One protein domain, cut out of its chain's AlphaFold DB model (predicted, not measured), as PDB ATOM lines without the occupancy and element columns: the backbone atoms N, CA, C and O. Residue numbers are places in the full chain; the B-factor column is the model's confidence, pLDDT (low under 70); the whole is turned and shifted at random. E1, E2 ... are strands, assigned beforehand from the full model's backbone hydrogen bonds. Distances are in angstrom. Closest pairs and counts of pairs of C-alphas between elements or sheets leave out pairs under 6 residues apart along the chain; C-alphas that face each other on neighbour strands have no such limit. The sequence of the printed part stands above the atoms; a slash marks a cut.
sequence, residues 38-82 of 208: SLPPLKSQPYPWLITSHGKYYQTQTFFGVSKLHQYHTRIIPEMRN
ATOM      1  N   SER A  38       6.952  21.721 -34.705       89.56
ATOM      2  CA  SER A  38       7.967  22.489 -33.981       89.56
ATOM      3  C   SER A  38       8.045  23.964 -34.385       89.56
ATOM      4  O   SER A  38       8.891  24.697 -33.871       89.56
ATOM      5  N   LEU A  39       7.155  24.389 -35.288       91.06
ATOM      6  CA  LEU A  39       7.017  25.760 -35.764       91.06
ATOM      7  C   LEU A  39       5.713  26.382 -35.240       91.06
ATOM      8  O   LEU A  39       4.692  25.690 -35.134       91.06
ATOM      9  N   PRO A  40       5.702  27.688 -34.941       89.44
ATOM     10  CA  PRO A  40       4.483  28.383 -34.556       89.44
ATOM     11  C   PRO A  40       3.475  28.417 -35.716       89.44
ATOM     12  O   PRO A  40       3.832  28.259 -36.886       89.44
ATOM     13  N   PRO A  41       2.177  28.608 -35.430       87.56
ATOM     14  CA  PRO A  41       1.188  28.786 -36.482       87.56
ATOM     15  C   PRO A  41       1.423  30.117 -37.214       87.56
ATOM     16  O   PRO A  41       1.049  31.176 -36.726       87.56
ATOM     17  N   LEU A  42       1.976  30.065 -38.429       80.50
ATOM     18  CA  LEU A  42       2.248  31.245 -39.270       80.50
ATOM     19  C   LEU A  42       0.997  31.836 -39.952       80.50
ATOM     20  O   LEU A  42       1.096  32.592 -40.916       80.50
ATOM     21  N   LYS A  43      -0.207  31.476 -39.496       77.31
ATOM     22  CA  LYS A  43      -1.446  31.966 -40.107       77.31
ATOM     23  C   LYS A  43      -1.658  33.427 -39.714       77.31
ATOM     24  O   LYS A  43      -1.841  33.722 -38.533       77.31
ATOM     25  N   SER A  44      -1.671  34.311 -40.712       75.12
ATOM     26  CA  SER A  44      -2.066  35.708 -40.529       75.12
ATOM     27  C   SER A  44      -3.513  35.776 -40.040       75.12
ATOM     28  O   SER A  44      -4.405  35.147 -40.615       75.12
ATOM     29  N   GLN A  45      -3.738  36.509 -38.953       80.31
ATOM     30  CA  GLN A  45      -5.063  36.817 -38.428       80.31
ATOM     31  C   GLN A  45      -5.068  38.236 -37.840       80.31
ATOM     32  O   GLN A  45      -4.022  38.701 -37.386       80.31
ATOM     33  N   PRO A  46      -6.224  38.926 -37.814       82.62
ATOM     34  CA  PRO A  46      -6.301  40.316 -37.351       82.62
ATOM     35  C   PRO A  46      -6.187  40.476 -35.825       82.62
ATOM     36  O   PRO A  46      -6.180  41.598 -35.329       82.62
ATOM     37  N   TYR A  47      -6.103  39.372 -35.076       84.94
ATOM     38  CA  TYR A  47      -6.040  39.365 -33.615       84.94
ATOM     39  C   TYR A  47      -4.750  38.699 -33.129       84.94
ATOM     40  O   TYR A  47      -4.234  37.807 -33.809       84.94
ATOM     41  N   PRO A  48      -4.236  39.074 -31.946       84.75
ATOM     42  CA  PRO A  48      -3.062  38.428 -31.381       84.75
ATOM     43  C   PRO A  48      -3.316  36.942 -31.106       84.75
ATOM     44  O   PRO A  48      -4.432  36.518 -30.794       84.75
ATOM     45  N   TRP A  49      -2.252  36.147 -31.186       87.62
ATOM     46  CA  TRP A  49      -2.261  34.782 -30.673       87.62
ATOM     47  C   TRP A  49      -2.112  34.807 -29.154       87.62
ATOM     48  O   TRP A  49      -1.167  35.399 -28.635       87.62
ATOM     49  N   LEU A  50      -3.007  34.122 -28.442       90.12
ATOM     50  CA  LEU A  50      -2.799  33.827 -27.024       90.12
ATOM     51  C   LEU A  50      -1.977  32.547 -26.913       90.12
ATOM     52  O   LEU A  50      -2.279  31.566 -27.591       90.12
ATOM     53  N   ILE A  51      -0.951  32.544 -26.067       92.25
ATOM     54  CA  ILE A  51      -0.019  31.421 -25.943       92.25
ATOM     55  C   ILE A  51      -0.005  30.945 -24.495       92.25
ATOM     56  O   ILE A  51       0.181  31.745 -23.580       92.25
ATOM     57  N   THR A  52      -0.157  29.637 -24.288       93.12
ATOM     58  CA  THR A  52       0.079  28.999 -22.987       93.12
ATOM     59  C   THR A  52       1.095  27.872 -23.109       93.12
ATOM     60  O   THR A  52       0.993  27.023 -24.002       93.12
ATOM     61  N   SER A  53       2.067  27.849 -22.200       95.06
ATOM     62  CA  SER A  53       3.041  26.761 -22.088       95.06
ATOM     63  C   SER A  53       2.582  25.763 -21.025       95.06
ATOM     64  O   SER A  53       2.238  26.162 -19.916       95.06
ATOM     65  N   HIS A  54       2.587  24.470 -21.347       94.62
ATOM     66  CA  HIS A  54       2.103  23.387 -20.483       94.62
ATOM     67  C   HIS A  54       2.838  22.066 -20.792       94.62
ATOM     68  O   HIS A  54       3.749  22.023 -21.623       94.62
ATOM     69  N   GLY A  55       2.452  20.986 -20.106       93.81
ATOM     70  CA  GLY A  55       3.139  19.694 -20.168       93.81
ATOM     71  C   GLY A  55       4.309  19.589 -19.182       93.81
ATOM     72  O   GLY A  55       4.588  20.519 -18.427       93.81
ATOM     73  N   LYS A  56       4.981  18.428 -19.190       92.00
ATOM     74  CA  LYS A  56       6.005  18.031 -18.211       92.00
ATOM     75  C   LYS A  56       7.132  19.031 -17.923       92.00
ATOM     76  O   LYS A  56       7.575  19.042 -16.809       92.00
ATOM     77  N   TYR A  57       7.630  19.863 -18.805       89.94
ATOM     78  CA  TYR A  57       8.641  20.881 -18.459       89.94
ATOM     79  C   TYR A  57       8.348  22.127 -19.284       89.94
ATOM     80  O   TYR A  57       9.219  22.692 -19.940       89.94
ATOM     81  N   TYR A  58       7.057  22.468 -19.372       94.75
ATOM     82  CA  TYR A  58       6.554  23.516 -20.258       94.75
ATOM     83  C   TYR A  58       7.029  23.340 -21.717       94.75
ATOM     84  O   TYR A  58       7.319  24.322 -22.403       94.75
ATOM     85  N   GLN A  59       7.160  22.091 -22.195       94.94
ATOM     86  CA  GLN A  59       7.654  21.800 -23.550       94.94
ATOM     87  C   GLN A  59       6.643  22.192 -24.625       94.94
ATOM     88  O   GLN A  59       7.039  22.440 -25.763       94.94
ATOM     89  N   THR A  60       5.357  22.178 -24.280       96.06
ATOM     90  CA  THR A  60       4.262  22.289 -25.235       96.06
ATOM     91  C   THR A  60       3.660  23.685 -25.176       96.06
ATOM     92  O   THR A  60       3.335  24.177 -24.098       96.06
ATOM     93  N   GLN A  61       3.463  24.309 -26.335       96.12
ATOM     94  CA  GLN A  61       2.806  25.603 -26.478       96.12
ATOM     95  C   GLN A  61       1.471  25.415 -27.197       96.12
ATOM     96  O   GLN A  61       1.427  24.867 -28.299       96.12
ATOM     97  N   THR A  62       0.381  25.885 -26.594       94.75
ATOM     98  CA  THR A  62      -0.920  25.978 -27.270       94.75
ATOM     99  C   THR A  62      -1.185  27.424 -27.641       94.75
ATOM    100  O   THR A  62      -1.193  28.301 -26.778       94.75
ATOM    101  N   PHE A  63      -1.408  27.645 -28.934       93.31
ATOM    102  CA  PHE A  63      -1.763  28.926 -29.526       93.31
ATOM    103  C   PHE A  63      -3.274  28.978 -29.745       93.31
ATOM    104  O   PHE A  63      -3.807  28.126 -30.458       93.31
ATOM    105  N   PHE A  64      -3.952  29.975 -29.184       91.00
ATOM    106  CA  PHE A  64      -5.385  30.211 -29.369       91.00
ATOM    107  C   PHE A  64      -5.615  31.442 -30.242       91.00
ATOM    108  O   PHE A  64      -5.001  32.493 -30.029       91.00
ATOM    109  N   GLY A  65      -6.513  31.314 -31.219       87.06
ATOM    110  CA  GLY A  65      -7.016  32.454 -31.981       87.06
ATOM    111  C   GLY A  65      -8.198  33.100 -31.262       87.06
ATOM    112  O   GLY A  65      -9.120  32.404 -30.848       87.06
ATOM    113  N   VAL A  66      -8.201  34.429 -31.138       83.00
ATOM    114  CA  VAL A  66      -9.287  35.167 -30.456       83.00
ATOM    115  C   VAL A  66     -10.562  35.247 -31.314       83.00
ATOM    116  O   VAL A  66     -11.657  35.419 -30.793       83.00
ATOM    117  N   SER A  67     -10.444  35.087 -32.636       77.69
ATOM    118  CA  SER A  67     -11.561  35.252 -33.582       77.69
ATOM    119  C   SER A  67     -12.521  34.073 -33.685       77.69
ATOM    120  O   SER A  67     -13.684  34.262 -34.032       77.69
ATOM    121  N   LYS A  68     -12.031  32.848 -33.482       72.94
ATOM    122  CA  LYS A  68     -12.785  31.623 -33.756       72.94
ATOM    123  C   LYS A  68     -12.785  30.748 -32.519       72.94
ATOM    124  O   LYS A  68     -11.745  30.229 -32.112       72.94
ATOM    125  N   LEU A  69     -13.976  30.573 -31.952       71.50
ATOM    126  CA  LEU A  69     -14.213  29.658 -30.845       71.50
ATOM    127  C   LEU A  69     -13.644  28.272 -31.211       71.50
ATOM    128  O   LEU A  69     -13.903  27.770 -32.304       71.50
ATOM    129  N   HIS A  70     -12.868  27.672 -30.308       71.81
ATOM    130  CA  HIS A  70     -12.240  26.349 -30.465       71.81
ATOM    131  C   HIS A  70     -11.129  26.216 -31.523       71.81
ATOM    132  O   HIS A  70     -10.673  25.100 -31.771       71.81
ATOM    133  N   GLN A  71     -10.615  27.302 -32.113       83.50
ATOM    134  CA  GLN A  71      -9.418  27.202 -32.954       83.50
ATOM    135  C   GLN A  71      -8.140  27.318 -32.113       83.50
ATOM    136  O   GLN A  71      -7.732  28.415 -31.722       83.50
ATOM    137  N   TYR A  72      -7.472  26.183 -31.894       89.94
ATOM    138  CA  TYR A  72      -6.163  26.140 -31.248       89.94
ATOM    139  C   TYR A  72      -5.150  25.283 -32.010       89.94
ATOM    140  O   TYR A  72      -5.486  24.397 -32.801       89.94
ATOM    141  N   HIS A  73      -3.875  25.577 -31.784       91.69
ATOM    142  CA  HIS A  73      -2.751  24.880 -32.385       91.69
ATOM    143  C   HIS A  73      -1.731  24.527 -31.307       91.69
ATOM    144  O   HIS A  73      -1.096  25.409 -30.737       91.69
ATOM    145  N   THR A  74      -1.562  23.233 -31.057       94.56
ATOM    146  CA  THR A  74      -0.543  22.717 -30.138       94.56
ATOM    147  C   THR A  74       0.765  22.491 -30.887       94.56
ATOM    148  O   THR A  74       0.766  21.916 -31.981       94.56
ATOM    149  N   ARG A  75       1.873  22.975 -30.329       94.69
ATOM    150  CA  ARG A  75       3.228  22.896 -30.886       94.69
ATOM    151  C   ARG A  75       4.232  22.532 -29.803       94.69
ATOM    152  O   ARG A  75       3.967  22.718 -28.619       94.69
ATOM    153  N   ILE A  76       5.385  22.031 -30.226       94.88
ATOM    154  CA  ILE A  76       6.547  21.822 -29.366       94.88
ATOM    155  C   ILE A  76       7.690  22.609 -29.989       94.88
ATOM    156  O   ILE A  76       8.404  22.074 -30.829       94.88
ATOM    157  N   ILE A  77       7.844  23.873 -29.609       95.06
ATOM    158  CA  ILE A  77       8.876  24.770 -30.137       95.06
ATOM    159  C   ILE A  77      10.109  24.654 -29.224       95.06
ATOM    160  O   ILE A  77      10.037  25.138 -28.093       95.06
ATOM    161  N   PRO A  78      11.208  23.988 -29.653       93.88
ATOM    162  CA  PRO A  78      12.440  23.821 -28.878       93.88
ATOM    163  C   PRO A  78      12.882  25.054 -28.089       93.88
ATOM    164  O   PRO A  78      13.115  24.957 -26.887       93.88
ATOM    165  N   GLU A  79      12.911  26.216 -28.736       95.25
ATOM    166  CA  GLU A  79      13.383  27.485 -28.181       95.25
ATOM    167  C   GLU A  79      12.472  28.018 -27.076       95.25
ATOM    168  O   GLU A  79      12.908  28.836 -26.282       95.25
ATOM    169  N   MET A  80      11.214  27.575 -27.002       94.94
ATOM    170  CA  MET A  80      10.258  27.989 -25.970       94.94
ATOM    171  C   MET A  80      10.132  26.978 -24.824       94.94
ATOM    172  O   MET A  80       9.427  27.249 -23.846       94.94
ATOM    173  N   ARG A  81      10.781  25.810 -24.921       94.19
ATOM    174  CA  ARG A  81      10.712  24.776 -23.882       94.19
ATOM    175  C   ARG A  81      11.302  25.303 -22.582       94.19
ATOM    176  O   ARG A  81      12.365  25.912 -22.583       94.19
ATOM    177  N   ASN A  82      10.597  25.057 -21.480       94.12
ATOM    178  CA  ASN A  82      10.981  25.499 -20.141       94.12
ATOM    179  C   ASN A  82      11.311  26.998 -20.016       94.12
ATOM    180  O   ASN A  82      12.030  27.424 -19.115       94.12
TER     181      ASN A  82
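AT A GLANCE: This is residues 38 to 82 of the 208 residues of an uncharacterized protein of Corchorus olitorius (UniProt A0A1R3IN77). With little regular structure, this is a small three-stranded sheet folded back and forth, E1 to E2 to E3; the unnamed residues 38 to 48 pass lengthwise over one face, and residues 76 to 82 fold back near one end. The printed part has 45 residues, no named helix and under half of its residues in the all-strand elements. It is compact, with a radius of gyration of the C-alphas of 10.7 A, yet elongated, spanning 30 by 17 by 12 A.

IN THESE COORDINATES: From Ser 38 the printed part reaches E1, residues 49 to 54, 15.9 A long, beginning at C-alpha 49 (-2.261, 34.782, -30.673). E2, residues 60 to 65, is 16.6 A long. E3, residues 72 to 75, ends at C-alpha 75 (3.228, 22.896, -30.886).

HOW THE PARTS SIT: The strands form a meander, each the antiparallel neighbour of the one before. Hairpin E1 and E2 has N 52 and O 62 at 3.0 A, within hydrogen-bond range. Hairpin E2 and E3 has N 63 and O 73 at 2.9 A, also within range. E1 and E3 are edge strands.

THE WHOLE: The farthest C-alphas, of Pro 46 and Lys 56, are 31.8 A apart. The printed part has no cut, and no printed residue is under 70 in pLDDT.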